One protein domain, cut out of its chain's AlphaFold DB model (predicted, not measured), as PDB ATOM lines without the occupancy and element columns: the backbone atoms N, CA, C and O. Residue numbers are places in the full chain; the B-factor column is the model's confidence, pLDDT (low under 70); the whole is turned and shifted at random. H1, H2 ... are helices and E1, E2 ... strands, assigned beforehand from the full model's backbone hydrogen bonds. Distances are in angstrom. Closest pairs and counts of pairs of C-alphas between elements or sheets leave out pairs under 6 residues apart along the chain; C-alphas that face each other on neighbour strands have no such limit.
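AT A GLANCE: This is residues 20 to 84 of the 85 residues of an uncharacterized protein of Acinetobacter bouvetii DSM 14964 = CIP 107468 (UniProt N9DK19). A small, twisted three-stranded sheet has one long helix, H2, packed slantwise over its edge strand E2, and the short helix H1 makes a corner with H2 away from the sheet. A long loop, residues 33 to 51, joins the two edge strands E2 and E3. The printed part has 65 residues with three named strands and two named helices, in the order E1, E2, E3, H1, H2; the sheet order is E2, E1, E3, antiparallel, and the class is mixed, helices and strands. The whole is compact, with a radius of gyration of the C-alphas of 11.6 A and spans of 30 by 27 by 21 A.

IN THESE COORDINATES: E1 is residues 20 to 23, 10.2 A long, from C-alpha 20 at (-43.620, 49.131, -23.915). E2 is residues 28 to 32, 13.1 A, and E3 residues 52 to 56, 12.2 A. H1 is residues 59 to 64, 9.0 A. H2 is residues 66 to 82, 24.3 A, to C-alpha 82 at (-36.551, 34.339, -12.381).

HOW THE PARTS SIT: E1 and E2 form a hairpin, at 135 degrees, with N 30 and O 21 2.8 A apart. E1 and E3 are antiparallel at 165 degrees, with N 22 and O 52 2.8 A apart. The sheet is only just strongly twisted, its C-alphas up to 4.1 A off the best plane. H2 is on the sheet, over E2, at a height over the sheet of 7.0 A, slantwise to the strands at 39 degrees to E2 on the local plane, which is fitted to only 6 C-alphas; the closest C-alphas of E2 and H2, of Tyr 30 and Asn 72, are 6.0 A apart. H1 is not on the sheet. With 3 pairs of C-alphas within 8 A, H1 and H2 only just touch, only at the corner, through residues 69 to 70 of H2 alone; the closest C-alphas, of Leu 62 and Phe 69, are 5.8 A apart. In H1 and H2 every O i to N i+4 pair is within hydrogen-bond range.

THE WHOLE: The C-alphas farthest apart, of Tyr 64 and Ser 84, are 32.3 A apart. The printed part has no cut; E2 to E3 is the long link. pLDDT is under 70 at residues 34 to 41, 58 to 63 and 79 to 84.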
ATOM      1  N   LYS A  20     -44.542  48.045 -24.223       85.81
ATOM      2  CA  LYS A  20     -43.620  49.131 -23.915       85.81
ATOM      3  C   LYS A  20     -44.302  50.136 -22.996       85.81
ATOM      4  O   LYS A  20     -45.439  50.555 -23.226       85.81
ATOM      5  N   PHE A  21     -43.587  50.547 -21.958       84.94
ATOM      6  CA  PHE A  21     -44.037  51.590 -21.047       84.94
ATOM      7  C   PHE A  21     -42.867  52.458 -20.578       84.94
ATOM      8  O   PHE A  21     -41.730  51.994 -20.494       84.94
ATOM      9  N   GLU A  22     -43.144  53.711 -20.240       85.31
ATOM     10  CA  GLU A  22     -42.161  54.690 -19.769       85.31
ATOM     11  C   GLU A  22     -42.359  54.969 -18.266       85.31
ATOM     12  O   GLU A  22     -43.444  55.378 -17.855       85.31
ATOM     13  N   CYS A  23     -41.340  54.773 -17.408       85.62
ATOM     14  CA  CYS A  23     -41.415  55.274 -16.014       85.62
ATOM     15  C   CYS A  23     -41.140  56.780 -16.031       85.62
ATOM     16  O   CYS A  23     -40.009  57.183 -16.298       85.62
ATOM     17  N   ALA A  24     -42.130  57.593 -15.650       83.44
ATOM     18  CA  ALA A  24     -41.994  59.048 -15.554       83.44
ATOM     19  C   ALA A  24     -40.912  59.496 -14.553       83.44
ATOM     20  O   ALA A  24     -40.334  60.559 -14.714       83.44
ATOM     21  N   ALA A  25     -40.597  58.686 -13.535       84.19
ATOM     22  CA  ALA A  25     -39.547  59.018 -12.569       84.19
ATOM     23  C   ALA A  25     -38.136  58.616 -13.017       84.19
ATOM     24  O   ALA A  25     -37.161  59.250 -12.627       84.19
ATOM     25  N   CYS A  26     -38.003  57.560 -13.824       82.75
ATOM     26  CA  CYS A  26     -36.708  57.145 -14.368       82.75
ATOM     27  C   CYS A  26     -36.429  57.752 -15.745       82.75
ATOM     28  O   CYS A  26     -35.293  57.655 -16.199       82.75
ATOM     29  N   HIS A  27     -37.450  58.305 -16.414       81.50
ATOM     30  CA  HIS A  27     -37.417  58.711 -17.822       81.50
ATOM     31  C   HIS A  27     -36.795  57.628 -18.719       81.50
ATOM     32  O   HIS A  27     -35.937  57.885 -19.563       81.50
ATOM     33  N   GLN A  28     -37.184  56.374 -18.472       81.12
ATOM     34  CA  GLN A  28     -36.677  55.203 -19.182       81.12
ATOM     35  C   GLN A  28     -37.826  54.326 -19.658       81.12
ATOM     36  O   GLN A  28     -38.810  54.119 -18.940       81.12
ATOM     37  N   ASN A  29     -37.639  53.773 -20.855       80.94
ATOM     38  CA  ASN A  29     -38.539  52.809 -21.463       80.94
ATOM     39  C   ASN A  29     -38.222  51.402 -20.961       80.94
ATOM     40  O   ASN A  29     -37.063  50.988 -20.941       80.94
ATOM     41  N   TYR A  30     -39.265  50.666 -20.609       80.81
ATOM     42  CA  TYR A  30     -39.221  49.292 -20.138       80.81
ATOM     43  C   TYR A  30     -40.178  48.430 -20.961       80.81
ATOM     44  O   TYR A  30     -41.111  48.930 -21.591       80.81
ATOM     45  N   LEU A  31     -39.920  47.124 -20.956       82.31
ATOM     46  CA  LEU A  31     -40.727  46.125 -21.644       82.31
ATOM     47  C   LEU A  31     -41.355  45.186 -20.615       82.31
ATOM     48  O   LEU A  31     -40.663  44.701 -19.719       82.31
ATOM     49  N   HIS A  32     -42.655  44.937 -20.750       77.94
ATOM     50  CA  HIS A  32     -43.413  44.035 -19.895       77.94
ATOM     51  C   HIS A  32     -44.132  42.969 -20.726       77.94
ATOM     52  O   HIS A  32     -44.767  43.317 -21.722       77.94
ATOM     53  N   PRO A  33     -44.082  41.681 -20.348       75.38
ATOM     54  CA  PRO A  33     -44.889  40.667 -21.012       75.38
ATOM     55  C   PRO A  33     -46.379  40.964 -20.806       75.38
ATOM     56  O   PRO A  33     -46.831  41.182 -19.683       75.38
ATOM     57  N   TYR A  34     -47.154  40.962 -21.889       69.75
ATOM     58  CA  TYR A  34     -48.599  41.138 -21.801       69.75
ATOM     59  C   TYR A  34     -49.252  39.802 -21.418       69.75
ATOM     60  O   TYR A  34     -49.259  38.845 -22.199       69.75
ATOM     61  N   THR A  35     -49.785  39.726 -20.198       67.44
ATOM     62  CA  THR A  35     -50.587  38.587 -19.729       67.44
ATOM     63  C   THR A  35     -52.034  39.036 -19.578       67.44
ATOM     64  O   THR A  35     -52.314  40.054 -18.952       67.44
ATOM     65  N   LEU A  36     -52.961  38.291 -20.185       59.75
ATOM     66  CA  LEU A  36     -54.388  38.634 -20.190       59.75
ATOM     67  C   LEU A  36     -54.997  38.674 -18.776       59.75
ATOM     68  O   LEU A  36     -55.941  39.424 -18.554       59.75
ATOM     69  N   ASP A  37     -54.419  37.930 -17.829       58.38
ATOM     70  CA  ASP A  37     -54.818  37.905 -16.417       58.38
ATOM     71  C   ASP A  37     -54.360  39.134 -15.608       58.38
ATOM     72  O   ASP A  37     -54.877  39.388 -14.520       58.38
ATOM     73  N   ALA A  38     -53.412  39.929 -16.113       61.81
ATOM     74  CA  ALA A  38     -52.895  41.098 -15.410       61.81
ATOM     75  C   ALA A  38     -53.512  42.388 -15.969       61.81
ATOM     76  O   ALA A  38     -52.958  43.047 -16.842       61.81
ATOM     77  N   HIS A  39     -54.660  42.795 -15.422       62.69
ATOM     78  CA  HIS A  39     -55.277  44.099 -15.723       62.69
ATOM     79  C   HIS A  39     -54.614  45.284 -14.997       62.69
ATOM     80  O   HIS A  39     -55.136  46.400 -15.009       62.69
ATOM     81  N   HIS A  40     -53.473  45.061 -14.344       69.81
ATOM     82  CA  HIS A  40     -52.740  46.096 -13.625       69.81
ATOM     83  C   HIS A  40     -51.631  46.687 -14.492       69.81
ATOM     84  O   HIS A  40     -50.923  45.974 -15.203       69.81
ATOM     85  N   TYR A  41     -51.455  48.003 -14.386       68.69
ATOM     86  CA  TYR A  41     -50.332  48.700 -15.000       68.69
ATOM     87  C   TYR A  41     -49.010  48.157 -14.433       68.69
ATOM     88  O   TYR A  41     -48.884  48.045 -13.208       68.69
ATOM     89  N   PRO A  42     -48.018  47.826 -15.278       71.88
ATOM     90  CA  PRO A  42     -46.747  47.312 -14.799       71.88
ATOM     91  C   PRO A  42     -46.016  48.366 -13.964       71.88
ATOM     92  O   PRO A  42     -45.871  49.528 -14.357       71.88
ATOM     93  N   ALA A  43     -45.534  47.935 -12.802       80.00
ATOM     94  CA  ALA A  43     -44.645  48.732 -11.977       80.00
ATOM     95  C   ALA A  43     -43.225  48.673 -12.549       80.00
ATOM     96  O   ALA A  43     -42.720  47.615 -12.932       80.00
ATOM     97  N   CYS A  44     -42.550  49.816 -12.589       80.62
ATOM     98  CA  CYS A  44     -41.152  49.864 -12.985       80.62
ATOM     99  C   CYS A  44     -40.276  49.093 -11.984       80.62
ATOM    100  O   CYS A  44     -40.381  49.328 -10.781       80.62
ATOM    101  N   PRO A  45     -39.331  48.257 -12.438       76.00
ATOM    102  CA  PRO A  45     -38.476  47.483 -11.536       76.00
ATOM    103  C   PRO A  45     -37.521  48.350 -10.702       76.00
ATOM    104  O   PRO A  45     -36.994  47.882  -9.700       76.00
ATOM    105  N   ASN A  46     -37.269  49.594 -11.124       79.81
ATOM    106  CA  ASN A  46     -36.332  50.498 -10.460       79.81
ATOM    107  C   ASN A  46     -37.037  51.480  -9.510       79.81
ATOM    108  O   ASN A  46     -36.600  51.667  -8.382       79.81
ATOM    109  N   CYS A  47     -38.124  52.104  -9.980       83.88
ATOM    110  CA  CYS A  47     -38.867  53.134  -9.245       83.88
ATOM    111  C   CYS A  47     -40.099  52.564  -8.502       83.88
ATOM    112  O   CYS A  47     -40.679  53.261  -7.681       83.88
ATOM    113  N   GLN A  48     -40.537  51.332  -8.814       80.12
ATOM    114  CA  GLN A  48     -41.814  50.709  -8.396       80.12
ATOM    115  C   GLN A  48     -43.081  51.523  -8.712       80.12
ATOM    116  O   GLN A  48     -44.190  51.106  -8.388       80.12
ATOM    117  N   GLN A  49     -42.948  52.657  -9.397       80.88
ATOM    118  CA  GLN A  49     -44.072  53.470  -9.834       80.88
ATOM    119  C   GLN A  49     -44.676  52.919 -11.123       80.88
ATOM    120  O   GLN A  49     -43.980  52.312 -11.947       80.88
ATOM    121  N   ALA A  50     -45.975  53.161 -11.286       79.94
ATOM    122  CA  ALA A  50     -46.682  52.873 -12.522       79.94
ATOM    123  C   ALA A  50     -46.068  53.694 -13.659       79.94
ATOM    124  O   ALA A  50     -45.885  54.908 -13.538       79.94
ATOM    125  N   GLY A  51     -45.724  53.016 -14.749       81.75
ATOM    126  CA  GLY A  51     -45.276  53.691 -15.957       81.75
ATOM    127  C   GLY A  51     -46.425  54.000 -16.911       81.75
ATOM    128  O   GLY A  51     -47.478  53.363 -16.874       81.75
ATOM    129  N   LEU A  52     -46.208  54.981 -17.782       82.56
ATOM    130  CA  LEU A  52     -47.125  55.332 -18.854       82.56
ATOM    131  C   LEU A  52     -47.018  54.294 -19.973       82.56
ATOM    132  O   LEU A  52     -45.938  54.072 -20.516       82.56
ATOM    133  N   LEU A  53     -48.139  53.668 -20.327       82.81
ATOM    134  CA  LEU A  53     -48.202  52.706 -21.424       82.81
ATOM    135  C   LEU A  53     -47.996  53.428 -22.754       82.81
ATOM    136  O   LEU A  53     -48.771  54.315 -23.098       82.81
ATOM    137  N   GLN A  54     -46.978  53.011 -23.504       81.06
ATOM    138  CA  GLN A  54     -46.729  53.507 -24.857       81.06
ATOM    139  C   GLN A  54     -47.321  52.590 -25.934       81.06
ATOM    140  O   GLN A  54     -47.509  53.027 -27.062       81.06
ATOM    141  N   GLY A  55     -47.671  51.347 -25.588       77.56
ATOM    142  CA  GLY A  55     -48.299  50.391 -26.501       77.56
ATOM    143  C   GLY A  55     -47.512  49.091 -26.592       77.56
ATOM    144  O   GLY A  55     -46.789  48.732 -25.665       77.56
ATOM    145  N   LEU A  56     -47.667  48.358 -27.691       77.88
ATOM    146  CA  LEU A  56     -46.826  47.194 -27.973       77.88
ATOM    147  C   LEU A  56     -45.429  47.660 -28.389       77.88
ATOM    148  O   LEU A  56     -45.268  48.741 -28.945       77.88
ATOM    149  N   ALA A  57     -44.412  46.850 -28.110       73.19
ATOM    150  CA  ALA A  57     -43.063  47.101 -28.586       73.19
ATOM    151  C   ALA A  57     -43.037  47.012 -30.116       73.19
ATOM    152  O   ALA A  57     -43.082  45.918 -30.685       73.19
ATOM    153  N   GLU A  58     -42.987  48.167 -30.774       67.94
ATOM    154  CA  GLU A  58     -42.942  48.241 -32.225       67.94
ATOM    155  C   GLU A  58     -41.537  47.906 -32.734       67.94
ATOM    156  O   GLU A  58     -40.513  48.246 -32.137       67.94
ATOM    157  N   THR A  59     -41.468  47.225 -33.876       63.72
ATOM    158  CA  THR A  59     -40.196  46.867 -34.520       63.72
ATOM    159  C   THR A  59     -39.394  48.079 -34.990       63.72
ATOM    160  O   THR A  59     -38.196  47.955 -35.223       63.72
ATOM    161  N   GLU A  60     -40.010  49.255 -35.108       63.72
ATOM    162  CA  GLU A  60     -39.308  50.499 -35.431       63.72
ATOM    163  C   GLU A  60     -38.331  50.932 -34.328       63.72
ATOM    164  O   GLU A  60     -37.218  51.349 -34.646       63.72
ATOM    165  N   ASP A  61     -38.650  50.709 -33.048       63.88
ATOM    166  CA  ASP A  61     -37.708  50.947 -31.944       63.88
ATOM    167  C   ASP A  61     -36.459  50.060 -32.059       63.88
ATOM    168  O   ASP A  61     -35.357  50.471 -31.690       63.88
ATOM    169  N   LEU A  62     -36.605  48.844 -32.597       64.69
ATOM    170  CA  LEU A  62     -35.480  47.942 -32.848       64.69
ATOM    171  C   LEU A  62     -34.586  48.460 -33.988       64.69
ATOM    172  O   LEU A  62     -33.381  48.213 -33.970       64.69
ATOM    173  N   ILE A  63     -35.153  49.187 -34.953       68.81
ATOM    174  CA  ILE A  63     -34.417  49.769 -36.083       68.81
ATOM    175  C   ILE A  63     -33.707  51.062 -35.661       68.81
ATOM    176  O   ILE A  63     -32.524  51.228 -35.955       68.81
ATOM    177  N   TYR A  64     -34.392  51.961 -34.949       74.06
ATOM    178  CA  TYR A  64     -33.827  53.251 -34.535       74.06
ATOM    179  C   TYR A  64     -32.911  53.146 -33.308       74.06
ATOM    180  O   TYR A  64     -31.898  53.844 -33.225       74.06
ATOM    181  N   HIS A  65     -33.222  52.250 -32.364       76.81
ATOM    182  CA  HIS A  65     -32.509  52.114 -31.090       76.81
ATOM    183  C   HIS A  65     -32.215  50.644 -30.720       76.81
ATOM    184  O   HIS A  65     -32.588  50.176 -29.636       76.81
ATOM    185  N   PRO A  66     -31.456  49.906 -31.558       72.19
ATOM    186  CA  PRO A  66     -31.256  48.461 -31.411       72.19
ATOM    187  C   PRO A  66     -30.665  48.064 -30.052       72.19
ATOM    188  O   PRO A  66     -31.130  47.118 -29.418       72.19
ATOM    189  N   ILE A  67     -29.662  48.801 -29.560       77.12
ATOM    190  CA  ILE A  67     -28.967  48.474 -28.302       77.12
ATOM    191  C   ILE A  67     -29.888  48.644 -27.088       77.12
ATOM    192  O   ILE A  67     -29.880  47.811 -26.176       77.12
ATOM    193  N   GLN A  68     -30.688  49.713 -27.066       72.69
ATOM    194  CA  GLN A  68     -31.603  49.998 -25.961       72.69
ATOM    195  C   GLN A  68     -32.734  48.972 -25.927       72.69
ATOM    196  O   GLN A  68     -33.027  48.416 -24.867       72.69
ATOM    197  N   PHE A  69     -33.295  48.647 -27.095       75.56
ATOM    198  CA  PHE A  69     -34.306  47.608 -27.227       75.56
ATOM    199  C   PHE A  69     -33.787  46.254 -26.731       75.56
ATOM    200  O   PHE A  69     -34.397  45.646 -25.856       75.56
ATOM    201  N   LEU A  70     -32.625  45.805 -27.219       78.69
ATOM    202  CA  LEU A  70     -32.007  44.536 -26.811       78.69
ATOM    203  C   LEU A  70     -31.723  44.481 -25.306       78.69
ATOM    204  O   LEU A  70     -31.963  43.455 -24.668       78.69
ATOM    205  N   SER A  71     -31.237  45.579 -24.726       78.94
ATOM    206  CA  SER A  71     -30.944  45.660 -23.291       78.94
ATOM    207  C   SER A  71     -32.213  45.520 -22.451       78.94
ATOM    208  O   SER A  71     -32.243  44.738 -21.498       78.94
ATOM    209  N   ASN A  72     -33.283  46.214 -22.840       76.12
ATOM    210  CA  ASN A  72     -34.583  46.130 -22.180       76.12
ATOM    211  C   ASN A  72     -35.241  44.761 -22.375       76.12
ATOM    212  O   ASN A  72     -35.766  44.191 -21.420       76.12
ATOM    213  N   TYR A  73     -35.140  44.189 -23.574       76.81
ATOM    214  CA  TYR A  73     -35.680  42.871 -23.897       76.81
ATOM    215  C   TYR A  73     -34.973  41.767 -23.108       76.81
ATOM    216  O   TYR A  73     -35.617  40.901 -22.521       76.81
ATOM    217  N   ARG A  74     -33.641  41.832 -22.992       79.69
ATOM    218  CA  ARG A  74     -32.867  40.910 -22.151       79.69
ATOM    219  C   ARG A  74     -33.251  41.030 -20.679       79.69
ATOM    220  O   ARG A  74     -33.343  40.015 -19.994       79.69
ATOM    221  N   ARG A  75     -33.463  42.253 -20.187       75.31
ATOM    222  CA  ARG A  75     -33.871  42.503 -18.799       75.31
ATOM    223  C   ARG A  75     -35.256  41.913 -18.518       75.31
ATOM    224  O   ARG A  75     -35.420  41.265 -17.492       75.31
ATOM    225  N   MET A  76     -36.181  42.045 -19.468       74.62
ATOM    226  CA  MET A  76     -37.507  41.425 -19.427       74.62
ATOM    227  C   MET A  76     -37.436  39.889 -19.431       74.62
ATOM    228  O   MET A  76     -38.056  39.241 -18.590       74.62
ATOM    229  N   LEU A  77     -36.655  39.297 -20.341       73.69
ATOM    230  CA  LEU A  77     -36.464  37.842 -20.391       73.69
ATOM    231  C   LEU A  77     -35.845  37.306 -19.099       73.69
ATOM    232  O   LEU A  77     -36.242  36.248 -18.619       73.69
ATOM    233  N   LYS A  78     -34.897  38.048 -18.515       74.94
ATOM    234  CA  LYS A  78     -34.308  37.696 -17.225       74.94
ATOM    235  C   LYS A  78     -35.364  37.686 -16.118       74.94
ATOM    236  O   LYS A  78     -35.469  36.687 -15.421       74.94
ATOM    237  N   SER A  79     -36.185  38.733 -16.011       64.94
ATOM    238  CA  SER A  79     -37.269  38.771 -15.018       64.94
ATOM    239  C   SER A  79     -38.326  37.681 -15.224       64.94
ATOM    240  O   SER A  79     -38.862  37.185 -14.244       64.94
ATOM    241  N   ALA A  80     -38.604  37.280 -16.468       61.00
ATOM    242  CA  ALA A  80     -39.540  36.193 -16.755       61.00
ATOM    243  C   ALA A  80     -38.987  34.811 -16.351       61.00
ATOM    244  O   ALA A  80     -39.743  33.957 -15.904       61.00
ATOM    245  N   CYS A  81     -37.673  34.599 -16.489       58.84
ATOM    246  CA  CYS A  81     -36.994  33.360 -16.093       58.84
ATOM    247  C   CYS A  81     -36.865  33.226 -14.563       58.84
ATOM    248  O   CYS A  81     -37.051  32.145 -14.016       58.84
ATOM    249  N   ASP A  82     -36.600  34.328 -13.853       54.06
ATOM    250  CA  ASP A  82     -36.551  34.339 -12.381       54.06
ATOM    251  C   ASP A  82     -37.918  34.029 -11.735       54.06
ATOM    252  O   ASP A  82     -37.972  33.561 -10.604       54.06
ATOM    253  N   GLN A  83     -39.029  34.233 -12.450       51.41
ATOM    254  CA  GLN A  83     -40.383  33.967 -11.951       51.41
ATOM    255  C   GLN A  83     -40.820  32.493 -12.092       51.41
ATOM    256  O   GLN A  83     -41.945  32.163 -11.722       51.41
ATOM    257  N   SER A  84     -39.960  31.610 -12.626       44.19
ATOM    258  CA  SER A  84     -40.251  30.184 -12.861       44.19
ATOM    259  C   SER A  84     -39.513  29.206 -11.925       44.19
ATOM    260  O   SER A  84     -39.360  28.041 -12.300       44.19
TER     261      SER A  84